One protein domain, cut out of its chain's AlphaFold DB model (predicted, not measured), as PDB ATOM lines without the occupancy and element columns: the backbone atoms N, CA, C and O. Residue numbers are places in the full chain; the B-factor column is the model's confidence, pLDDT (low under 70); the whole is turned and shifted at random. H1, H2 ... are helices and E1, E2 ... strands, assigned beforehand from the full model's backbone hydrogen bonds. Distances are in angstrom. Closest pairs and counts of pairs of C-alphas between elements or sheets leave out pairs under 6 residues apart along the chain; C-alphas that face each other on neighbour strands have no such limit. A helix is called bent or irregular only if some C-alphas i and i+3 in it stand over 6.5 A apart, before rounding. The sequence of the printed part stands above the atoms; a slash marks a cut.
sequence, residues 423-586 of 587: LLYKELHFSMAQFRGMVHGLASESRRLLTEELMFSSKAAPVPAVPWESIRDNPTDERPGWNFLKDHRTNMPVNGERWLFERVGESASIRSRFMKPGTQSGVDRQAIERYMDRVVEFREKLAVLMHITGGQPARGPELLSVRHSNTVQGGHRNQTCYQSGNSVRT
ATOM      1  N   LEU A 423     -45.037 -69.857  -2.053       85.69
ATOM      2  CA  LEU A 423     -43.892 -70.243  -1.249       85.69
ATOM      3  C   LEU A 423     -44.367 -70.585   0.163       85.69
ATOM      4  O   LEU A 423     -44.985 -69.760   0.845       85.69
ATOM      5  N   LEU A 424     -44.046 -71.800   0.602       82.94
ATOM      6  CA  LEU A 424     -44.183 -72.215   1.988       82.94
ATOM      7  C   LEU A 424     -42.819 -72.115   2.656       82.94
ATOM      8  O   LEU A 424     -41.841 -72.701   2.190       82.94
ATOM      9  N   TYR A 425     -42.761 -71.376   3.756       79.75
ATOM     10  CA  TYR A 425     -41.606 -71.335   4.635       79.75
ATOM     11  C   TYR A 425     -42.029 -71.628   6.070       79.75
ATOM     12  O   TYR A 425     -42.615 -70.774   6.736       79.75
ATOM     13  N   LYS A 426     -41.700 -72.825   6.572       78.88
ATOM     14  CA  LYS A 426     -42.206 -73.329   7.865       78.88
ATOM     15  C   LYS A 426     -43.744 -73.293   7.893       78.88
ATOM     16  O   LYS A 426     -44.369 -73.984   7.108       78.88
ATOM     17  N   GLU A 427     -44.333 -72.481   8.770       78.94
ATOM     18  CA  GLU A 427     -45.785 -72.281   8.892       78.94
ATOM     19  C   GLU A 427     -46.295 -71.082   8.067       78.94
ATOM     20  O   GLU A 427     -47.489 -70.793   8.054       78.94
ATOM     21  N   LEU A 428     -45.400 -70.338   7.404       81.31
ATOM     22  CA  LEU A 428     -45.757 -69.161   6.612       81.31
ATOM     23  C   LEU A 428     -46.055 -69.557   5.172       81.31
ATOM     24  O   LEU A 428     -45.189 -70.102   4.492       81.31
ATOM     25  N   HIS A 429     -47.248 -69.209   4.695       87.00
ATOM     26  CA  HIS A 429     -47.670 -69.437   3.314       87.00
ATOM     27  C   HIS A 429     -47.961 -68.094   2.643       87.00
ATOM     28  O   HIS A 429     -48.809 -67.333   3.116       87.00
ATOM     29  N   PHE A 430     -47.261 -67.788   1.551       88.38
ATOM     30  CA  PHE A 430     -47.514 -66.569   0.785       88.38
ATOM     31  C   PHE A 430     -47.210 -66.737  -0.705       88.38
ATOM     32  O   PHE A 430     -46.311 -67.468  -1.110       88.38
ATOM     33  N   SER A 431     -47.958 -66.013  -1.531       91.50
ATOM     34  CA  SER A 431     -47.731 -65.905  -2.973       91.50
ATOM     35  C   SER A 431     -46.635 -64.889  -3.301       91.50
ATOM     36  O   SER A 431     -46.387 -63.939  -2.545       91.50
ATOM     37  N   MET A 432     -46.043 -64.989  -4.491       89.62
ATOM     38  CA  MET A 432     -45.111 -63.963  -4.972       89.62
ATOM     39  C   MET A 432     -45.780 -62.594  -5.151       89.62
ATOM     40  O   MET A 432     -45.110 -61.564  -5.048       89.62
ATOM     41  N   ALA A 433     -47.096 -62.547  -5.390       91.50
ATOM     42  CA  ALA A 433     -47.855 -61.298  -5.405       91.50
ATOM     43  C   ALA A 433     -47.886 -60.630  -4.019       91.50
ATOM     44  O   ALA A 433     -47.623 -59.430  -3.916       91.50
ATOM     45  N   GLN A 434     -48.128 -61.407  -2.959       91.31
ATOM     46  CA  GLN A 434     -48.071 -60.917  -1.578       91.31
ATOM     47  C   GLN A 434     -46.656 -60.483  -1.192       91.31
ATOM     48  O   GLN A 434     -46.494 -59.414  -0.608       91.31
ATOM     49  N   PHE A 435     -45.627 -61.243  -1.584       88.50
ATOM     50  CA  PHE A 435     -44.233 -60.862  -1.346       88.50
ATOM     51  C   PHE A 435     -43.876 -59.526  -2.017       88.50
ATOM     52  O   PHE A 435     -43.380 -58.612  -1.359       88.50
ATOM     53  N   ARG A 436     -44.193 -59.356  -3.311       90.62
ATOM     54  CA  ARG A 436     -43.997 -58.074  -4.018       90.62
ATOM     55  C   ARG A 436     -44.783 -56.940  -3.358       90.62
ATOM     56  O   ARG A 436     -44.246 -55.846  -3.187       90.62
ATOM     57  N   GLY A 437     -46.025 -57.205  -2.950       93.50
ATOM     58  CA  GLY A 437     -46.858 -56.256  -2.211       93.50
ATOM     59  C   GLY A 437     -46.215 -55.809  -0.896       93.50
ATOM     60  O   GLY A 437     -46.161 -54.612  -0.627       93.50
ATOM     61  N   MET A 438     -45.649 -56.743  -0.127       93.12
ATOM     62  CA  MET A 438     -44.900 -56.453   1.099       93.12
ATOM     63  C   MET A 438     -43.683 -55.561   0.818       93.12
ATOM     64  O   MET A 438     -43.500 -54.561   1.509       93.12
ATOM     65  N   VAL A 439     -42.882 -55.868  -0.211       91.62
ATOM     66  CA  VAL A 439     -41.705 -55.058  -0.586       91.62
ATOM     67  C   VAL A 439     -42.116 -53.635  -0.981       91.62
ATOM     68  O   VAL A 439     -41.532 -52.665  -0.496       91.62
ATOM     69  N   HIS A 440     -43.153 -53.486  -1.814       93.75
ATOM     70  CA  HIS A 440     -43.678 -52.173  -2.198       93.75
ATOM     71  C   HIS A 440     -44.264 -51.405  -1.008       93.75
ATOM     72  O   HIS A 440     -44.023 -50.204  -0.884       93.75
ATOM     73  N   GLY A 441     -44.988 -52.089  -0.118       94.12
ATOM     74  CA  GLY A 441     -45.527 -51.507   1.110       94.12
ATOM     75  C   GLY A 441     -44.420 -51.004   2.031       94.12
ATOM     76  O   GLY A 441     -44.460 -49.856   2.471       94.12
ATOM     77  N   LEU A 442     -43.375 -51.809   2.238       93.25
ATOM     78  CA  LEU A 442     -42.215 -51.436   3.043       93.25
ATOM     79  C   LEU A 442     -41.465 -50.235   2.444       93.25
ATOM     80  O   LEU A 442     -41.075 -49.326   3.179       93.25
ATOM     81  N   ALA A 443     -41.303 -50.188   1.117       93.69
ATOM     82  CA  ALA A 443     -40.691 -49.060   0.413       93.69
ATOM     83  C   ALA A 443     -41.530 -47.779   0.535       93.69
ATOM     84  O   ALA A 443     -40.986 -46.701   0.786       93.69
ATOM     85  N   SER A 444     -42.853 -47.898   0.392       94.94
ATOM     86  CA  SER A 444     -43.786 -46.779   0.541       94.94
ATOM     87  C   SER A 444     -43.769 -46.228   1.965       94.94
ATOM     88  O   SER A 444     -43.658 -45.018   2.149       94.94
ATOM     89  N   GLU A 445     -43.817 -47.103   2.970       94.62
ATOM     90  CA  GLU A 445     -43.816 -46.694   4.373       94.62
ATOM     91  C   GLU A 445     -42.471 -46.091   4.788       94.62
ATOM     92  O   GLU A 445     -42.438 -45.060   5.454       94.62
ATOM     93  N   SER A 446     -41.351 -46.656   4.326       94.31
ATOM     94  CA  SER A 446     -40.020 -46.082   4.582       94.31
ATOM     95  C   SER A 446     -39.878 -44.693   3.965       94.31
ATOM     96  O   SER A 446     -39.324 -43.791   4.592       94.31
ATOM     97  N   ARG A 447     -40.418 -44.496   2.753       93.50
ATOM     98  CA  ARG A 447     -40.469 -43.179   2.111       93.50
ATOM     99  C   ARG A 447     -41.328 -42.214   2.919       93.50
ATOM    100  O   ARG A 447     -40.857 -41.118   3.191       93.50
ATOM    101  N   ARG A 448     -42.531 -42.630   3.327       94.50
ATOM    102  CA  ARG A 448     -43.455 -41.822   4.135       94.50
ATOM    103  C   ARG A 448     -42.801 -41.374   5.442       94.50
ATOM    104  O   ARG A 448     -42.777 -40.178   5.719       94.50
ATOM    105  N   LEU A 449     -42.201 -42.301   6.195       94.81
ATOM    106  CA  LEU A 449     -41.468 -41.996   7.429       94.81
ATOM    107  C   LEU A 449     -40.349 -40.980   7.179       94.81
ATOM    108  O   LEU A 449     -40.285 -39.960   7.861       94.81
ATOM    109  N   LEU A 450     -39.501 -41.210   6.171       94.56
ATOM    110  CA  LEU A 450     -38.408 -40.293   5.852       94.56
ATOM    111  C   LEU A 450     -38.915 -38.896   5.490       94.56
ATOM    112  O   LEU A 450     -38.433 -37.903   6.030       94.56
ATOM    113  N   THR A 451     -39.869 -38.804   4.564       93.19
ATOM    114  CA  THR A 451     -40.280 -37.514   4.013       93.19
ATOM    115  C   THR A 451     -41.221 -36.762   4.937       93.19
ATOM    116  O   THR A 451     -41.033 -35.566   5.118       93.19
ATOM    117  N   GLU A 452     -42.222 -37.422   5.514       91.50
ATOM    118  CA  GLU A 452     -43.297 -36.766   6.267       91.50
ATOM    119  C   GLU A 452     -42.965 -36.645   7.758       91.50
ATOM    120  O   GLU A 452     -43.129 -35.570   8.334       91.50
ATOM    121  N   GLU A 453     -42.461 -37.717   8.377       92.25
ATOM    122  CA  GLU A 453     -42.220 -37.751   9.827       92.25
ATOM    123  C   GLU A 453     -40.841 -37.213  10.212       92.25
ATOM    124  O   GLU A 453     -40.723 -36.538  11.235       92.25
ATOM    125  N   LEU A 454     -39.805 -37.502   9.412       94.38
ATOM    126  CA  LEU A 454     -38.423 -37.127   9.731       94.38
ATOM    127  C   LEU A 454     -37.993 -35.806   9.085       94.38
ATOM    128  O   LEU A 454     -37.404 -34.959   9.747       94.38
ATOM    129  N   MET A 455     -38.288 -35.607   7.797       93.62
ATOM    130  CA  MET A 455     -37.883 -34.407   7.042       93.62
ATOM    131  C   MET A 455     -38.964 -33.320   6.955       93.62
ATOM    132  O   MET A 455     -38.719 -32.252   6.377       93.62
ATOM    133  N   PHE A 456     -40.154 -33.592   7.502       92.31
ATOM    134  CA  PHE A 456     -41.312 -32.690   7.528       92.31
ATOM    135  C   PHE A 456     -41.652 -32.066   6.166       92.31
ATOM    136  O   PHE A 456     -42.005 -30.890   6.056       92.31
ATOM    137  N   SER A 457     -41.496 -32.850   5.104       89.06
ATOM    138  CA  SER A 457     -41.784 -32.445   3.738       89.06
ATOM    139  C   SER A 457     -43.276 -32.202   3.558       89.06
ATOM    140  O   SER A 457     -44.113 -32.988   3.996       89.06
ATOM    141  N   SER A 458     -43.612 -31.145   2.828       84.94
ATOM    142  CA  SER A 458     -44.979 -30.871   2.382       84.94
ATOM    143  C   SER A 458     -44.977 -30.454   0.915       84.94
ATOM    144  O   SER A 458     -43.927 -30.141   0.355       84.94
ATOM    145  N   LYS A 459     -46.155 -30.396   0.282       81.50
ATOM    146  CA  LYS A 459     -46.272 -29.897  -1.102       81.50
ATOM    147  C   LYS A 459     -45.752 -28.460  -1.258       81.50
ATOM    148  O   LYS A 459     -45.260 -28.119  -2.325       81.50
ATOM    149  N   ALA A 460     -45.860 -27.639  -0.210       79.31
ATOM    150  CA  ALA A 460     -45.394 -26.252  -0.207       79.31
ATOM    151  C   ALA A 460     -43.897 -26.114   0.130       79.31
ATOM    152  O   ALA A 460     -43.281 -25.118  -0.232       79.31
ATOM    153  N   ALA A 461     -43.315 -27.105   0.811       82.44
ATOM    154  CA  ALA A 461     -41.919 -27.107   1.240       82.44
ATOM    155  C   ALA A 461     -41.302 -28.505   1.026       82.44
ATOM    156  O   ALA A 461     -41.219 -29.297   1.974       82.44
ATOM    157  N   PRO A 462     -40.905 -28.844  -0.214       87.25
ATOM    158  CA  PRO A 462     -40.322 -30.146  -0.527       87.25
ATOM    159  C   PRO A 462     -38.921 -30.319   0.083       87.25
ATOM    160  O   PRO A 462     -38.270 -29.359   0.510       87.25
ATOM    161  N   VAL A 463     -38.438 -31.561   0.139       88.69
ATOM    162  CA  VAL A 463     -37.032 -31.864   0.459       88.69
ATOM    163  C   VAL A 463     -36.126 -31.361  -0.683       88.69
ATOM    164  O   VAL A 463     -36.469 -31.578  -1.847       88.69
ATOM    165  N   PRO A 464     -34.990 -30.696  -0.393       88.62
ATOM    166  CA  PRO A 464     -34.011 -30.283  -1.386       88.62
ATOM    167  C   PRO A 464     -33.545 -31.454  -2.241       88.62
ATOM    168  O   PRO A 464     -33.280 -32.546  -1.737       88.62
ATOM    169  N   ALA A 465     -33.406 -31.203  -3.540       87.19
ATOM    170  CA  ALA A 465     -32.821 -32.174  -4.444       87.19
ATOM    171  C   ALA A 465     -31.346 -32.394  -4.086       87.19
ATOM    172  O   ALA A 465     -30.584 -31.443  -3.931       87.19
ATOM    173  N   VAL A 466     -30.938 -33.653  -3.974       86.19
ATOM    174  CA  VAL A 466     -29.532 -34.003  -3.783       86.19
ATOM    175  C   VAL A 466     -28.868 -34.054  -5.164       86.19
ATOM    176  O   VAL A 466     -29.357 -34.787  -6.028       86.19
ATOM    177  N   PRO A 467     -27.788 -33.291  -5.417       85.50
ATOM    178  CA  PRO A 467     -27.171 -33.218  -6.737       85.50
ATOM    179  C   PRO A 467     -26.245 -34.422  -6.982       85.50
ATOM    180  O   PRO A 467     -25.027 -34.288  -7.057       85.50
ATOM    181  N   TRP A 468     -26.828 -35.619  -7.094       84.31
ATOM    182  CA  TRP A 468     -26.110 -36.901  -7.128       84.31
ATOM    183  C   TRP A 468     -24.957 -36.963  -8.144       84.31
ATOM    184  O   TRP A 468     -23.929 -37.567  -7.856       84.31
ATOM    185  N   GLU A 469     -25.096 -36.315  -9.303       83.25
ATOM    186  CA  GLU A 469     -24.094 -36.328 -10.382       83.25
ATOM    187  C   GLU A 469     -22.860 -35.451 -10.097       83.25
ATOM    188  O   GLU A 469     -21.753 -35.721 -10.582       83.25
ATOM    189  N   SER A 470     -23.030 -34.383  -9.315       83.31
ATOM    190  CA  SER A 470     -21.966 -33.418  -9.018       83.31
ATOM    191  C   SER A 470     -21.391 -33.557  -7.615       83.31
ATOM    192  O   SER A 470     -20.387 -32.907  -7.327       83.31
ATOM    193  N   ILE A 471     -21.950 -34.434  -6.769       85.94
ATOM    194  CA  ILE A 471     -21.353 -34.754  -5.471       85.94
ATOM    195  C   ILE A 471     -19.924 -35.269  -5.671       85.94
ATOM    196  O   ILE A 471     -19.625 -36.112  -6.526       85.94
ATOM    197  N   ARG A 472     -19.027 -34.716  -4.861       83.94
ATOM    198  CA  ARG A 472     -17.627 -35.096  -4.735       83.94
ATOM    199  C   ARG A 472     -17.307 -35.381  -3.280       83.94
ATOM    200  O   ARG A 472     -17.864 -34.766  -2.376       83.94
ATOM    201  N   ASP A 473     -16.377 -36.303  -3.094       84.75
ATOM    202  CA  ASP A 473     -15.759 -36.584  -1.811       84.75
ATOM    203  C   ASP A 473     -14.234 -36.621  -1.976       84.75
ATOM    204  O   ASP A 473     -13.714 -36.882  -3.071       84.75
ATOM    205  N   ASN A 474     -13.516 -36.355  -0.888       84.94
ATOM    206  CA  ASN A 474     -12.082 -36.575  -0.787       84.94
ATOM    207  C   ASN A 474     -11.818 -37.768   0.151       84.94
ATOM    208  O   ASN A 474     -11.870 -37.598   1.372       84.94
ATOM    209  N   PRO A 475     -11.559 -38.975  -0.385       78.06
ATOM    210  CA  PRO A 475     -11.348 -40.171   0.428       78.06
ATOM    211  C   PRO A 475      -9.984 -40.193   1.134       78.06
ATOM    212  O   PRO A 475      -9.800 -41.012   2.028       78.06
ATOM    213  N   THR A 476      -9.041 -39.323   0.748       83.19
ATOM    214  CA  THR A 476      -7.715 -39.221   1.385       83.19
ATOM    215  C   THR A 476      -7.671 -38.176   2.494       83.19
ATOM    216  O   THR A 476      -6.641 -38.011   3.138       83.19
ATOM    217  N   ASP A 477      -8.743 -37.407   2.684       85.06
ATOM    218  CA  ASP A 477      -8.850 -36.531   3.842       85.06
ATOM    219  C   ASP A 477      -9.191 -37.401   5.052       85.06
ATOM    220  O   ASP A 477     -10.182 -38.128   5.014       85.06
ATOM    221  N   GLU A 478      -8.371 -37.335   6.100       84.12
ATOM    222  CA  GLU A 478      -8.530 -38.108   7.340       84.12
ATOM    223  C   GLU A 478      -8.968 -37.231   8.523       84.12
ATOM    224  O   GLU A 478      -9.121 -37.721   9.644       84.12
ATOM    225  N   ARG A 479      -9.212 -35.929   8.301       89.31
ATOM    226  CA  ARG A 479      -9.555 -35.001   9.385       89.31
ATOM    227  C   ARG A 479     -10.838 -35.449  10.088       89.31
ATOM    228  O   ARG A 479     -11.845 -35.674   9.405       89.31
ATOM    229  N   PRO A 480     -10.855 -35.538  11.430       88.31
ATOM    230  CA  PRO A 480     -12.066 -35.862  12.171       88.31
ATOM    231  C   PRO A 480     -13.221 -34.921  11.812       88.31
ATOM    232  O   PRO A 480     -13.062 -33.705  11.710       88.31
ATOM    233  N   GLY A 481     -14.399 -35.495  11.585       85.94
ATOM    234  CA  GLY A 481     -15.599 -34.775  11.175       85.94
ATOM    235  C   GLY A 481     -15.668 -34.416   9.687       85.94
ATOM    236  O   GLY A 481     -16.678 -33.843   9.276       85.94
ATOM    237  N   TRP A 482     -14.659 -34.730   8.868       87.50
ATOM    238  CA  TRP A 482     -14.751 -34.567   7.413       87.50
ATOM    239  C   TRP A 482     -15.797 -35.516   6.803       87.50
ATOM    240  O   TRP A 482     -15.910 -36.677   7.200       87.50
ATOM    241  N   ASN A 483     -16.578 -35.013   5.847       86.69
ATOM    242  CA  ASN A 483     -17.524 -35.775   5.033       86.69
ATOM    243  C   ASN A 483     -17.774 -35.047   3.696       86.69
ATOM    244  O   ASN A 483     -17.357 -33.900   3.530       86.69
ATOM    245  N   PHE A 484     -18.497 -35.680   2.766       85.31
ATOM    246  CA  PHE A 484     -18.744 -35.132   1.424       85.31
ATOM    247  C   PHE A 484     -19.516 -33.795   1.403       85.31
ATOM    248  O   PHE A 484     -19.423 -33.063   0.421       85.31
ATOM    249  N   LEU A 485     -20.249 -33.430   2.466       86.19
ATOM    250  CA  LEU A 485     -20.926 -32.125   2.568       86.19
ATOM    251  C   LEU A 485     -19.934 -30.965   2.734       86.19
ATOM    252  O   LEU A 485     -20.299 -29.818   2.493       86.19
ATOM    253  N   LYS A 486     -18.694 -31.254   3.147       86.88
ATOM    254  CA  LYS A 486     -17.625 -30.266   3.363       86.88
ATOM    255  C   LYS A 486     -16.711 -30.097   2.147       86.88
ATOM    256  O   LYS A 486     -15.798 -29.270   2.177       86.88
ATOM    257  N   ASP A 487     -16.930 -30.869   1.082       87.25
ATOM    258  CA  ASP A 487     -16.136 -30.772  -0.137       87.25
ATOM    259  C   ASP A 487     -16.533 -29.528  -0.942       87.25
ATOM    260  O   ASP A 487     -17.624 -29.452  -1.505       87.25
ATOM    261  N   HIS A 488     -15.617 -28.560  -1.033       86.81
ATOM    262  CA  HIS A 488     -15.810 -27.292  -1.745       86.81
ATOM    263  C   HIS A 488     -16.161 -27.445  -3.235       86.81
ATOM    264  O   HIS A 488     -16.636 -26.491  -3.850       86.81
ATOM    265  N   ARG A 489     -15.922 -28.617  -3.839       87.50
ATOM    266  CA  ARG A 489     -16.273 -28.905  -5.241       87.50
ATOM    267  C   ARG A 489     -17.756 -29.237  -5.415       87.50
ATOM    268  O   ARG A 489     -18.249 -29.209  -6.542       87.50
ATOM    269  N   THR A 490     -18.458 -29.555  -4.327       86.00
ATOM    270  CA  THR A 490     -19.890 -29.864  -4.323       86.00
ATOM    271  C   THR A 490     -20.683 -28.623  -3.928       86.00
ATOM    272  O   THR A 490     -20.571 -28.141  -2.805       86.00
ATOM    273  N   ASN A 491     -21.544 -28.127  -4.820       85.62
ATOM    274  CA  ASN A 491     -22.469 -27.046  -4.484       85.62
ATOM    275  C   ASN A 491     -23.827 -27.619  -4.049       85.62
ATOM    276  O   ASN A 491     -24.648 -27.991  -4.892       85.62
ATOM    277  N   MET A 492     -24.052 -27.719  -2.739       85.94
ATOM    278  CA  MET A 492     -25.338 -28.157  -2.188       85.94
ATOM    279  C   MET A 492     -26.369 -27.018  -2.258       85.94
ATOM    280  O   MET A 492     -26.026 -25.871  -1.986       85.94
ATOM    281  N   PRO A 493     -27.652 -27.302  -2.558       88.69
ATOM    282  CA  PRO A 493     -28.685 -26.263  -2.647       88.69
ATOM    283  C   PRO A 493     -29.048 -25.641  -1.290       88.69
ATOM    284  O   PRO A 493     -29.739 -24.628  -1.243       88.69
ATOM    285  N   VAL A 494     -28.630 -26.272  -0.191       88.62
ATOM    286  CA  VAL A 494     -28.880 -25.852   1.190       88.62
ATOM    287  C   VAL A 494     -27.661 -26.161   2.053       88.62
ATOM    288  O   VAL A 494     -26.835 -27.005   1.693       88.62
ATOM    289  N   ASN A 495     -27.590 -25.551   3.237       87.44
ATOM    290  CA  ASN A 495     -26.647 -25.974   4.264       87.44
ATOM    291  C   ASN A 495     -27.068 -27.344   4.825       87.44
ATOM    292  O   ASN A 495     -27.896 -27.424   5.730       87.44
ATOM    293  N   GLY A 496     -26.502 -28.427   4.286       81.69
ATOM    294  CA  GLY A 496     -26.867 -29.796   4.660       81.69
ATOM    295  C   GLY A 496     -26.698 -30.120   6.150       81.69
ATOM    296  O   GLY A 496     -27.426 -30.967   6.661       81.69
ATOM    297  N   GLU A 497     -25.797 -29.431   6.862       82.31
ATOM    298  CA  GLU A 497     -25.577 -29.650   8.299       82.31
ATOM    299  C   GLU A 497     -26.685 -29.043   9.171       82.31
ATOM    300  O   GLU A 497     -26.984 -29.568  10.243       82.31
ATOM    301  N   ARG A 498     -27.307 -27.945   8.723       87.69
ATOM    302  CA  ARG A 498     -28.287 -27.182   9.519       87.69
ATOM    303  C   ARG A 498     -29.703 -27.196   8.976       87.69
ATOM    304  O   ARG A 498     -30.630 -26.900   9.722       87.69
ATOM    305  N   TRP A 499     -29.888 -27.601   7.727       90.25
ATOM    306  CA  TRP A 499     -31.151 -27.470   7.012       90.25
ATOM    307  C   TRP A 499     -32.364 -28.039   7.762       90.25
ATOM    308  O   TRP A 499     -33.409 -27.395   7.810       90.25
ATOM    309  N   LEU A 500     -32.250 -29.225   8.375       89.81
ATOM    310  CA  LEU A 500     -33.386 -29.818   9.091       89.81
ATOM    311  C   LEU A 500     -33.714 -29.036  10.369       89.81
ATOM    312  O   LEU A 500     -34.885 -28.836  10.688       89.81
ATOM    313  N   PHE A 501     -32.685 -28.564  11.074       88.62
ATOM    314  CA  PHE A 501     -32.839 -27.742  12.270       88.62
ATOM    315  C   PHE A 501     -33.459 -26.379  11.931       88.62
ATOM    316  O   PHE A 501     -34.426 -25.963  12.567       88.62
ATOM    317  N   GLU A 502     -32.960 -25.720  10.882       90.25
ATOM    318  CA  GLU A 502     -33.495 -24.457  10.358       90.25
ATOM    319  C   GLU A 502     -34.953 -24.621   9.918       90.25
ATOM    320  O   GLU A 502     -35.809 -23.840  10.326       90.25
ATOM    321  N   ARG A 503     -35.283 -25.704   9.208       88.44
ATOM    322  CA  ARG A 503     -36.658 -26.025   8.803       88.44
ATOM    323  C   ARG A 503     -37.616 -26.174   9.983       88.44
ATOM    324  O   ARG A 503     -38.739 -25.667   9.933       88.44
ATOM    325  N   VAL A 504     -37.200 -26.882  11.037       88.50
ATOM    326  CA  VAL A 504     -37.981 -26.981  12.282       88.50
ATOM    327  C   VAL A 504     -38.141 -25.593  12.905       88.50
ATOM    328  O   VAL A 504     -39.226 -25.259  13.376       88.50
ATOM    329  N   GLY A 505     -37.087 -24.777  12.869       86.31
ATOM    330  CA  GLY A 505     -37.069 -23.412  13.381       86.31
ATOM    331  C   GLY A 505     -37.973 -22.438  12.625       86.31
ATOM    332  O   GLY A 505     -38.605 -21.607  13.267       86.31
ATOM    333  N   GLU A 506     -38.089 -22.531  11.304       86.69
ATOM    334  CA  GLU A 506     -38.874 -21.610  10.468       86.69
ATOM    335  C   GLU A 506     -40.382 -21.888  10.534       86.69
ATOM    336  O   GLU A 506     -41.202 -20.966  10.523       86.69
ATOM    337  N   SER A 507     -40.772 -23.157  10.661       87.06
ATOM    338  CA  SER A 507     -42.179 -23.553  10.688       87.06
ATOM    339  C   SER A 507     -42.750 -23.546  12.103       87.06
ATOM    340  O   SER A 507     -42.442 -24.415  12.918       87.06
ATOM    341  N   ALA A 508     -43.658 -22.609  12.392       86.31
ATOM    342  CA  ALA A 508     -44.298 -22.510  13.706       86.31
ATOM    343  C   ALA A 508     -45.029 -23.801  14.125       86.31
ATOM    344  O   ALA A 508     -44.986 -24.160  15.300       86.31
ATOM    345  N   SER A 509     -45.648 -24.513  13.176       87.50
ATOM    346  CA  SER A 509     -46.384 -25.757  13.439       87.50
ATOM    347  C   SER A 509     -45.473 -26.955  13.719       87.50
ATOM    348  O   SER A 509     -45.832 -27.832  14.503       87.50
ATOM    349  N   ILE A 510     -44.287 -27.009  13.102       88.38
ATOM    350  CA  ILE A 510     -43.300 -28.061  13.376       88.38
ATOM    351  C   ILE A 510     -42.574 -27.735  14.681       88.38
ATOM    352  O   ILE A 510     -42.465 -28.598  15.548       88.38
ATOM    353  N   ARG A 511     -42.159 -26.475  14.865       90.38
ATOM    354  CA  ARG A 511     -41.488 -25.991  16.077       90.38
ATOM    355  C   ARG A 511     -42.295 -26.284  17.337       90.38
ATOM    356  O   ARG A 511     -41.735 -26.774  18.311       90.38
ATOM    357  N   SER A 512     -43.612 -26.062  17.314       89.06
ATOM    358  CA  SER A 512     -44.479 -26.343  18.465       89.06
ATOM    359  C   SER A 512     -44.517 -27.820  18.872       89.06
ATOM    360  O   SER A 512     -44.873 -28.106  20.007       89.06
ATOM    361  N   ARG A 513     -44.133 -28.764  17.994       89.06
ATOM    362  CA  ARG A 513     -44.038 -30.196  18.343       89.06
ATOM    363  C   ARG A 513     -42.887 -30.492  19.302       89.06
ATOM    364  O   ARG A 513     -42.952 -31.491  20.003       89.06
ATOM    365  N   PHE A 514     -41.849 -29.656  19.300       89.31
ATOM    366  CA  PHE A 514     -40.614 -29.855  20.062       89.31
ATOM    367  C   PHE A 514     -40.451 -28.865  21.216       89.31
ATOM    368  O   PHE A 514     -39.451 -28.920  21.925       89.31
ATOM    369  N   MET A 515     -41.407 -27.957  21.410       89.44
ATOM    370  CA  MET A 515     -41.348 -26.919  22.435       89.44
ATOM    371  C   MET A 515     -42.374 -27.194  23.531       89.44
ATOM    372  O   MET A 515     -43.544 -27.445  23.244       89.44
ATOM    373  N   LYS A 516     -41.954 -27.079  24.794       85.94
ATOM    374  CA  LYS A 516     -42.833 -27.189  25.964       85.94
ATOM    375  C   LYS A 516     -42.602 -25.999  26.898       85.94
ATOM    376  O   LYS A 516     -41.559 -25.949  27.562       85.94
ATOM    377  N   PRO A 517     -43.559 -25.052  26.973       80.88
ATOM    378  CA  PRO A 517     -43.478 -23.925  27.897       80.88
ATOM    379  C   PRO A 517     -43.313 -24.402  29.347       80.88
ATOM    380  O   PRO A 517     -43.953 -25.370  29.754       80.88
ATOM    381  N   GLY A 518     -42.457 -23.728  30.120       75.88
ATOM    382  CA  GLY A 518     -42.214 -24.044  31.536       75.88
ATOM    383  C   GLY A 518     -41.095 -25.058  31.807       75.88
ATOM    384  O   GLY A 518     -40.840 -25.376  32.964       75.88
ATOM    385  N   THR A 519     -40.405 -25.553  30.776       80.31
ATOM    386  CA  THR A 519     -39.152 -26.315  30.930       80.31
ATOM    387  C   THR A 519     -37.943 -25.371  30.941       80.31
ATOM    388  O   THR A 519     -37.989 -24.320  30.305       80.31
ATOM    389  N   GLN A 520     -36.848 -25.737  31.624       76.62
ATOM    390  CA  GLN A 520     -35.631 -24.903  31.702       76.62
ATOM    391  C   GLN A 520     -35.044 -24.548  30.325       76.62
ATOM    392  O   GLN A 520     -34.570 -23.436  30.131       76.62
ATOM    393  N   SER A 521     -35.094 -25.472  29.362       78.12
ATOM    394  CA  SER A 521     -34.598 -25.262  27.994       78.12
ATOM    395  C   SER A 521     -35.676 -24.792  27.009       78.12
ATOM    396  O   SER A 521     -35.359 -24.485  25.864       78.12
ATOM    397  N   GLY A 522     -36.953 -24.779  27.410       83.19
ATOM    398  CA  GLY A 522     -38.098 -24.566  26.517       83.19
ATOM    399  C   GLY A 522     -38.428 -25.755  25.600       83.19
ATOM    400  O   GLY A 522     -39.412 -25.695  24.861       83.19
ATOM    401  N   VAL A 523     -37.648 -26.839  25.657       86.00
ATOM    402  CA  VAL A 523     -37.718 -27.994  24.750       86.00
ATOM    403  C   VAL A 523     -38.478 -29.164  25.380       86.00
ATOM    404  O   VAL A 523     -38.281 -29.512  26.544       86.00
ATOM    405  N   ASP A 524     -39.319 -29.824  24.585       88.31
ATOM    406  CA  ASP A 524     -39.986 -31.070  24.962       88.31
ATOM    407  C   ASP A 524     -39.070 -32.281  24.723       88.31
ATOM    408  O   ASP A 524     -38.992 -32.830  23.620       88.31
ATOM    409  N   ARG A 525     -38.392 -32.731  25.783       88.25
ATOM    410  CA  ARG A 525     -37.520 -33.913  25.728       88.25
ATOM    411  C   ARG A 525     -38.261 -35.180  25.277       88.25
ATOM    412  O   ARG A 525     -37.710 -35.935  24.482       88.25
ATOM    413  N   GLN A 526     -39.513 -35.380  25.695       88.94
ATOM    414  CA  GLN A 526     -40.297 -36.557  25.293       88.94
ATOM    415  C   GLN A 526     -40.687 -36.503  23.812       88.94
ATOM    416  O   GLN A 526     -40.882 -37.535  23.172       88.94
ATOM    417  N   ALA A 527     -40.844 -35.308  23.237       88.44
ATOM    418  CA  ALA A 527     -41.055 -35.170  21.799       88.44
ATOM    419  C   ALA A 527     -39.788 -35.483  20.993       88.44
ATOM    420  O   ALA A 527     -39.886 -36.097  19.931       88.44
ATOM    421  N   ILE A 528     -38.610 -35.105  21.504       90.19
ATOM    422  CA  ILE A 528     -37.322 -35.469  20.896       90.19
ATOM    423  C   ILE A 528     -37.112 -36.981  20.947       90.19
ATOM    424  O   ILE A 528     -36.771 -37.569  19.927       90.19
ATOM    425  N   GLU A 529     -37.356 -37.612  22.095       90.75
ATOM    426  CA  GLU A 529     -37.251 -39.069  22.243       90.75
ATOM    427  C   GLU A 529     -38.183 -39.784  21.253       90.75
ATOM    428  O   GLU A 529     -37.711 -40.581  20.448       90.75
ATOM    429  N   ARG A 530     -39.457 -39.370  21.157       92.31
ATOM    430  CA  ARG A 530     -40.394 -39.896  20.144       92.31
ATOM    431  C   ARG A 530     -39.917 -39.692  18.705       92.31
ATOM    432  O   ARG A 530     -40.171 -40.538  17.852       92.31
ATOM    433  N   TYR A 531     -39.267 -38.571  18.396       94.00
ATOM    434  CA  TYR A 531     -38.676 -38.349  17.074       94.00
ATOM    435  C   TYR A 531     -37.501 -39.304  16.822       94.00
ATOM    436  O   TYR A 531     -37.407 -39.887  15.742       94.00
ATOM    437  N   MET A 532     -36.639 -39.516  17.817       93.50
ATOM    438  CA  MET A 532     -35.535 -40.473  17.727       93.50
ATOM    439  C   MET A 532     -36.037 -41.911  17.567       93.50
ATOM    440  O   MET A 532     -35.475 -42.648  16.756       93.50
ATOM    441  N   ASP A 533     -37.142 -42.283  18.217       92.00
ATOM    442  CA  ASP A 533     -37.797 -43.581  18.008       92.00
ATOM    443  C   ASP A 533     -38.249 -43.752  16.551       92.00
ATOM    444  O   ASP A 533     -38.045 -44.806  15.949       92.00
ATOM    445  N   ARG A 534     -38.779 -42.692  15.919       94.25
ATOM    446  CA  ARG A 534     -39.115 -42.712  14.482       94.25
ATOM    447  C   ARG A 534     -37.885 -42.835  13.585       94.25
ATOM    448  O   ARG A 534     -37.968 -43.459  12.527       94.25
ATOM    449  N   VAL A 535     -36.741 -42.270  13.983       93.00
ATOM    450  CA  VAL A 535     -35.467 -42.455  13.263       93.00
ATOM    451  C   VAL A 535     -35.025 -43.917  13.326       93.00
ATOM    452  O   VAL A 535     -34.585 -44.458  12.309       93.00
ATOM    453  N   VAL A 536     -35.148 -44.561  14.490       91.00
ATOM    454  CA  VAL A 536     -34.862 -45.995  14.654       91.00
ATOM    455  C   VAL A 536     -35.812 -46.822  13.790       91.00
ATOM    456  O   VAL A 536     -35.341 -47.597  12.961       91.00
ATOM    457  N   GLU A 537     -37.118 -46.564  13.869       93.12
ATOM    458  CA  GLU A 537     -38.144 -47.244  13.071       93.12
ATOM    459  C   GLU A 537     -37.870 -47.137  11.555       93.12
ATOM    460  O   GLU A 537     -37.999 -48.114  10.810       93.12
ATOM    461  N   PHE A 538     -37.472 -45.955  11.074       94.69
ATOM    462  CA  PHE A 538     -37.076 -45.763   9.678       94.69
ATOM    463  C   PHE A 538     -35.827 -46.581   9.320       94.69
ATOM    464  O   PHE A 538     -35.802 -47.232   8.274       94.69
ATOM    465  N   ARG A 539     -34.795 -46.569  10.175       89.88
ATOM    466  CA  ARG A 539     -33.543 -47.311   9.948       89.88
ATOM    467  C   ARG A 539     -33.766 -48.820   9.920       89.88
ATOM    468  O   ARG A 539     -33.167 -49.484   9.080       89.88
ATOM    469  N   GLU A 540     -34.636 -49.348  10.774       90.06
ATOM    470  CA  GLU A 540     -35.018 -50.764  10.775       90.06
ATOM    471  C   GLU A 540     -35.664 -51.164   9.445       90.06
ATOM    472  O   GLU A 540     -35.224 -52.118   8.797       90.06
ATOM    473  N   LYS A 541     -36.655 -50.392   8.979       91.62
ATOM    474  CA  LYS A 541     -37.314 -50.656   7.691       91.62
ATOM    475  C   LYS A 541     -36.354 -50.504   6.508       91.62
ATOM    476  O   LYS A 541     -36.370 -51.333   5.597       91.62
ATOM    477  N   LEU A 542     -35.485 -49.491   6.536       89.12
ATOM    478  CA  LEU A 542     -34.459 -49.282   5.512       89.12
ATOM    479  C   LEU A 542     -33.460 -50.445   5.468       89.12
ATOM    480  O   LEU A 542     -33.118 -50.901   4.380       89.12
ATOM    481  N   ALA A 543     -33.028 -50.953   6.624       86.81
ATOM    482  CA  ALA A 543     -32.116 -52.090   6.700       86.81
ATOM    483  C   ALA A 543     -32.730 -53.343   6.056       86.81
ATOM    484  O   ALA A 543     -32.073 -54.008   5.253       86.81
ATOM    485  N   VAL A 544     -34.011 -53.619   6.332       88.62
ATOM    486  CA  VAL A 544     -34.743 -54.725   5.694       88.62
ATOM    487  C   VAL A 544     -34.861 -54.504   4.184       88.62
ATOM    488  O   VAL A 544     -34.566 -55.420   3.417       88.62
ATOM    489  N   LEU A 545     -35.213 -53.294   3.730       88.38
ATOM    490  CA  LEU A 545     -35.285 -52.973   2.297       88.38
ATOM    491  C   LEU A 545     -33.955 -53.184   1.583       88.38
ATOM    492  O   LEU A 545     -33.926 -53.828   0.535       88.38
ATOM    493  N   MET A 546     -32.862 -52.665   2.140       84.00
ATOM    494  CA  MET A 546     -31.523 -52.841   1.574       84.00
ATOM    495  C   MET A 546     -31.154 -54.324   1.485       84.00
ATOM    496  O   MET A 546     -30.607 -54.754   0.473       84.00
ATOM    497  N   HIS A 547     -31.497 -55.111   2.507       83.50
ATOM    498  CA  HIS A 547     -31.206 -56.540   2.544       83.50
ATOM    499  C   HIS A 547     -31.985 -57.338   1.485       83.50
ATOM    500  O   HIS A 547     -31.409 -58.212   0.845       83.50
ATOM    501  N   ILE A 548     -33.272 -57.033   1.273       84.69
ATOM    502  CA  ILE A 548     -34.131 -57.803   0.355       84.69
ATOM    503  C   ILE A 548     -34.092 -57.308  -1.098       84.69
ATOM    504  O   ILE A 548     -34.447 -58.062  -1.999       84.69
ATOM    505  N   THR A 549     -33.695 -56.052  -1.345       84.69
ATOM    506  CA  THR A 549     -33.676 -55.456  -2.699       84.69
ATOM    507  C   THR A 549     -32.273 -55.214  -3.262       84.69
ATOM    508  O   THR A 549     -32.138 -55.019  -4.467       84.69
ATOM    509  N   GLY A 550     -31.225 -55.258  -2.432       69.44
ATOM    510  CA  GLY A 550     -29.849 -54.886  -2.796       69.44
ATOM    511  C   GLY A 550     -29.074 -55.894  -3.655       69.44
ATOM    512  O   GLY A 550     -27.866 -55.747  -3.815       69.44
ATOM    513  N   GLY A 551     -29.727 -56.920  -4.204       75.31
ATOM    514  CA  GLY A 551     -29.049 -58.016  -4.896       75.31
ATOM    515  C   GLY A 551     -28.358 -58.944  -3.898       75.31
ATOM    516  O   GLY A 551     -29.034 -59.721  -3.226       75.31
ATOM    517  N   GLN A 552     -27.025 -58.883  -3.798       70.50
ATOM    518  CA  GLN A 552     -26.293 -59.652  -2.789       70.50
ATOM    519  C   GLN A 552     -26.526 -59.030  -1.400       70.50
ATOM    520  O   GLN A 552     -26.207 -57.856  -1.204       70.50
ATOM    521  N   PRO A 553     -27.055 -59.783  -0.417       71.12
ATOM    522  CA  PRO A 553     -27.334 -59.217   0.893       71.12
ATOM    523  C   PRO A 553     -26.043 -58.815   1.616       71.12
ATOM    524  O   PRO A 553     -25.127 -59.629   1.755       71.12
ATOM    525  N   ALA A 554     -25.990 -57.573   2.109       67.62
ATOM    526  CA  ALA A 554     -24.886 -57.088   2.938       67.62
ATOM    527  C   ALA A 554     -24.768 -57.919   4.228       67.62
ATOM    528  O   ALA A 554     -25.785 -58.300   4.828       67.62
ATOM    529  N   ARG A 555     -23.540 -58.178   4.689       69.25
ATOM    530  CA  ARG A 555     -23.301 -58.898   5.951       69.25
ATOM    531  C   ARG A 555     -23.769 -58.047   7.130       69.25
ATOM    532  O   ARG A 555     -23.790 -56.826   7.051       69.25
ATOM    533  N   GLY A 556     -24.119 -58.677   8.252       68.44
ATOM    534  CA  GLY A 556     -24.667 -57.982   9.428       68.44
ATOM    535  C   GLY A 556     -23.881 -56.728   9.857       68.44
ATOM    536  O   GLY A 556     -24.483 -55.659   9.945       68.44
ATOM    537  N   PRO A 557     -22.550 -56.808  10.063       67.12
ATOM    538  CA  PRO A 557     -21.742 -55.638  10.403       67.12
ATOM    539  C   PRO A 557     -21.762 -54.564   9.319       67.12
ATOM    540  O   PRO A 557     -21.842 -53.386   9.647       67.12
ATOM    541  N   GLU A 558     -21.739 -54.952   8.043       69.75
ATOM    542  CA  GLU A 558     -21.879 -54.010   6.937       69.75
ATOM    543  C   GLU A 558     -23.252 -53.343   7.041       69.75
ATOM    544  O   GLU A 558     -23.319 -52.142   7.239       69.75
ATOM    545  N   LEU A 559     -24.366 -54.074   7.032       74.50
ATOM    546  CA  LEU A 559     -25.715 -53.493   7.089       74.50
ATOM    547  C   LEU A 559     -25.920 -52.533   8.275       74.50
ATOM    548  O   LEU A 559     -26.533 -51.480   8.103       74.50
ATOM    549  N   LEU A 560     -25.376 -52.870   9.446       75.19
ATOM    550  CA  LEU A 560     -25.606 -52.139  10.694       75.19
ATOM    551  C   LEU A 560     -24.566 -51.046  10.990       75.19
ATOM    552  O   LEU A 560     -24.787 -50.243  11.896       75.19
ATOM    553  N   SER A 561     -23.457 -50.972  10.245       72.00
ATOM    554  CA  SER A 561     -22.439 -49.928  10.424       72.00
ATOM    555  C   SER A 561     -22.290 -49.056   9.174       72.00
ATOM    556  O   SER A 561     -21.847 -49.471   8.099       72.00
ATOM    557  N   VAL A 562     -22.684 -47.789   9.310       73.62
ATOM    558  CA  VAL A 562     -22.514 -46.761   8.279       73.62
ATOM    559  C   VAL A 562     -21.681 -45.628   8.855       73.62
ATOM    560  O   VAL A 562     -22.145 -44.860   9.699       73.62
ATOM    561  N   ARG A 563     -20.444 -45.503   8.368       76.69
ATOM    562  CA  ARG A 563     -19.564 -44.376   8.676       76.69
ATOM    563  C   ARG A 563     -19.683 -43.329   7.567       76.69
ATOM    564  O   ARG A 563     -19.133 -43.515   6.486       76.69
ATOM    565  N   HIS A 564     -20.422 -42.256   7.845       79.50
ATOM    566  CA  HIS A 564     -20.667 -41.156   6.902       79.50
ATOM    567  C   HIS A 564     -19.672 -39.990   7.060       79.50
ATOM    568  O   HIS A 564     -19.524 -39.178   6.152       79.50
ATOM    569  N   SER A 565     -18.977 -39.910   8.197       84.81
ATOM    570  CA  SER A 565     -17.953 -38.906   8.496       84.81
ATOM    571  C   SER A 565     -16.712 -39.554   9.104       84.81
ATOM    572  O   SER A 565     -16.785 -40.625   9.713       84.81
ATOM    573  N   ASN A 566     -15.558 -38.926   8.893       85.88
ATOM    574  CA  ASN A 566     -14.297 -39.373   9.464       85.88
ATOM    575  C   ASN A 566     -14.363 -39.272  10.982       85.88
ATOM    576  O   ASN A 566     -14.788 -38.260  11.539       85.88
ATOM    577  N   THR A 567     -13.911 -40.317  11.657       83.50
ATOM    578  CA  THR A 567     -13.893 -40.378  13.117       83.50
ATOM    579  C   THR A 567     -12.481 -40.173  13.637       83.50
ATOM    580  O   THR A 567     -11.522 -40.474  12.935       83.50
ATOM    581  N   VAL A 568     -12.346 -39.777  14.903       82.50
ATOM    582  CA  VAL A 568     -11.046 -39.722  15.604       82.50
ATOM    583  C   VAL A 568     -10.300 -41.062  15.609       82.50
ATOM    584  O   VAL A 568      -9.085 -41.084  15.714       82.50
ATOM    585  N   GLN A 569     -11.018 -42.177  15.437       74.06
ATOM    586  CA  GLN A 569     -10.440 -43.521  15.309       74.06
ATOM    587  C   GLN A 569      -9.704 -43.753  13.973       74.06
ATOM    588  O   GLN A 569      -9.133 -44.822  13.781       74.06
ATOM    589  N   GLY A 570      -9.743 -42.791  13.043       72.38
ATOM    590  CA  GLY A 570      -9.133 -42.908  11.720       72.38
ATOM    591  C   GLY A 570      -9.741 -44.018  10.851       72.38
ATOM    592  O   GLY A 570     -10.838 -44.536  11.113       72.38
ATOM    593  N   GLY A 571      -9.014 -44.378   9.792       70.19
ATOM    594  CA  GLY A 571      -9.400 -45.408   8.827       70.19
ATOM    595  C   GLY A 571     -10.441 -44.950   7.802       70.19
ATOM    596  O   GLY A 571     -11.054 -43.889   7.921       70.19
ATOM    597  N   HIS A 572     -10.652 -45.776   6.777       65.50
ATOM    598  CA  HIS A 572     -11.540 -45.436   5.668       65.50
ATOM    599  C   HIS A 572     -13.006 -45.293   6.114       65.50
ATOM    600  O   HIS A 572     -13.481 -45.960   7.038       65.50
ATOM    601  N   ARG A 573     -13.733 -44.384   5.455       72.56
ATOM    602  CA  ARG A 573     -15.196 -44.301   5.545       72.56
ATOM    603  C   ARG A 573     -15.821 -45.374   4.667       72.56
ATOM    604  O   ARG A 573     -15.382 -45.589   3.545       72.56
ATOM    605  N   ASN A 574     -16.907 -45.969   5.147       66.50
ATOM    606  CA  ASN A 574     -17.600 -47.044   4.434       66.50
ATOM    607  C   ASN A 574     -18.612 -46.498   3.403       66.50
ATOM    608  O   ASN A 574     -19.287 -47.277   2.738       66.50
ATOM    609  N   GLN A 575     -18.766 -45.172   3.292       62.88
ATOM    610  CA  GLN A 575     -19.541 -44.507   2.245       62.88
ATOM    611  C   GLN A 575     -18.664 -43.503   1.505       62.88
ATOM    612  O   GLN A 575     -18.117 -42.584   2.115       62.88
ATOM    613  N   THR A 576     -18.586 -43.668   0.184       56.12
ATOM    614  CA  THR A 576     -17.936 -42.728  -0.733       56.12
ATOM    615  C   THR A 576     -18.867 -42.433  -1.908       56.12
ATOM    616  O   THR A 576     -19.595 -43.312  -2.382       56.12
ATOM    617  N   CYS A 577     -18.874 -41.182  -2.367       55.81
ATOM    618  CA  CYS A 577     -19.690 -40.744  -3.499       55.81
ATOM    619  C   CYS A 577     -18.789 -40.474  -4.710       55.81
ATOM    620  O   CYS A 577     -17.919 -39.605  -4.647       55.81
ATOM    621  N   TYR A 578     -19.012 -41.198  -5.814       51.78
ATOM    622  CA  TYR A 578     -18.293 -41.021  -7.081       51.78
ATOM    623  C   TYR A 578     -19.242 -40.664  -8.231       51.78
ATOM    624  O   TYR A 578     -20.424 -40.999  -8.224       51.78
ATOM    625  N   GLN A 579     -18.686 -40.007  -9.252       44.38
ATOM    626  CA  GLN A 579     -19.378 -39.373 -10.384       44.38
ATOM    627  C   GLN A 579     -20.158 -40.337 -11.315       44.38
ATOM    628  O   GLN A 579     -20.719 -39.902 -12.314       44.38
ATOM    629  N   SER A 580     -20.230 -41.635 -11.011       41.66
ATOM    630  CA  SER A 580     -20.929 -42.651 -11.814       41.66
ATOM    631  C   SER A 580     -22.267 -43.127 -11.225       41.66
ATOM    632  O   SER A 580     -22.796 -44.145 -11.660       41.66
ATOM    633  N   GLY A 581     -22.844 -42.406 -10.257       38.28
ATOM    634  CA  GLY A 581     -24.200 -42.681  -9.753       38.28
ATOM    635  C   GLY A 581     -24.320 -43.887  -8.813       38.28
ATOM    636  O   GLY A 581     -25.410 -44.162  -8.322       38.28
ATOM    637  N   ASN A 582     -23.211 -44.559  -8.498       36.81
ATOM    638  CA  ASN A 582     -23.158 -45.599  -7.476       36.81
ATOM    639  C   ASN A 582     -22.455 -45.046  -6.231       36.81
ATOM    640  O   ASN A 582     -21.269 -44.716  -6.286       36.81
ATOM    641  N   SER A 583     -23.154 -44.981  -5.090       42.19
ATOM    642  CA  SER A 583     -22.451 -44.949  -3.806       42.19
ATOM    643  C   SER A 583     -21.770 -46.305  -3.653       42.19
ATOM    644  O   SER A 583     -22.435 -47.312  -3.397       42.19
ATOM    645  N   VAL A 584     -20.464 -46.366  -3.889       41.16
ATOM    646  CA  VAL A 584     -19.724 -47.610  -3.706       41.16
ATOM    647  C   VAL A 584     -19.429 -47.725  -2.218       41.16
ATOM    648  O   VAL A 584     -18.679 -46.933  -1.641       41.16
ATOM    649  N   ARG A 585     -20.078 -48.704  -1.591       41.97
ATOM    650  CA  ARG A 585     -19.640 -49.238  -0.310       41.97
ATOM    651  C   ARG A 585     -18.370 -50.028  -0.610       41.97
ATOM    652  O   ARG A 585     -18.424 -50.990  -1.367       41.97
ATOM    653  N   THR A 586     -17.222 -49.558  -0.144       36.09
ATOM    654  CA  THR A 586     -15.994 -50.356  -0.195       36.09
ATOM    655  C   THR A 586     -16.073 -51.377   0.934       36.09
ATOM    656  O   THR A 586     -16.174 -50.965   2.092       36.09
TER     657      THR A 586
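This is residues 423 to 586 of the 587 residues of an uncharacterized protein of Pyrenophora tritici-repentis (UniProt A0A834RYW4). Two long helices, H1 and H4, cross at a shallow angle and run opposite ways, and away from this pair the loops of residues 467 to 490 and 563 to 586 gather in a head with little named structure. The chain between pair and head makes a loose, open frame: H2, with H3 at its end, lies towards one end of the pair, H5 makes a small contact with H4, and at the start of H1 the strand hairpin E1 and E2 sticks out with residues 424 to 430. The printed part has 164 residues with five named helices and two named strands, in the order E1, E2, H1, H2, H3, H4, H5; the one sheet, E1 - E2, is antiparallel. The class is mostly helix, with 72 residues, under half of those printed, in named elements. The whole is loose, with a radius of gyration of the C-alphas of 19.3 A and spans of 55 by 44 by 33 A.

E1 is residues 423 to 425, and C-alpha 423 stands at (-43.892, -70.243, -1.249). E2 is residues 428 to 431. H1, residues 432 to 454, follows with no residue between and measures 31.3 A from first to last C-alpha. It is neither bent nor irregular, but only just: C-alphas 450 and 453 are 6.1 A apart. H4, residues 525 to 549, is the longest helix by residues and measures 35.9 A, from C-alpha 525 at (-37.520, -33.913, 25.728) to C-alpha 549 at (-33.676, -55.456, -2.699). H2 is residues 499 to 506, 10.3 A long, H3 is residues 508 to 511, and H5 is residues 556 to 560.

E1 and E2 form a hairpin over a tight link, antiparallel at 164 degrees between their directions. C-alphas 424 and 429 face each other at 4.7 A, and N 423 with O 430 at 2.9 A and N 425 with O 428 at 2.8 A are within hydrogen-bond range. The closest C-alphas of E1 and H1 are those of Leu 423 and Met 432, 7.4 A apart. H1 touches H4, the closest C-alphas being those of Ser 446 and Phe 538 at 5.9 A. They run opposite ways at a shallow tilt of 33 degrees, only just short of steep. H4 and H5 only just touch, with 3 pairs of C-alphas within 8 A, and H4 does so with residues 543 to 547 alone; the closest are the C-alphas of Ala 543 and Leu 559, 6.6 A apart. H2 and H3 touch only at the corner by their link, and only just, with 3 pairs of C-alphas within 8 A; the closest are those of Val 504 and Arg 511 at 5.3 A. H2 is apart from H1 and from H4, and H3 is apart from both as well. Every O i to N i+4 pair is within hydrogen-bond range in H2, H4 and H5; in H1 18 of 19 are, and H3 is too short for such a pair, with its one O i to N i+3 pair out of range.

The two C-alphas farthest apart are those of Leu 423 and Gly 518, at 56.7 A. The printed part has no cut. The link from H1 to H2, with 44 residues, and the link from H3 to H4, with 13, are long, and residues 561 to 586 hold no named element. Residues 576 to 577 pair with residues 583 to 584, antiparallel. The mean pLDDT of the printed part is 82.6; it is under 70 at residue 550, residues 554 to 558, residue 572 and residues 574 to 586.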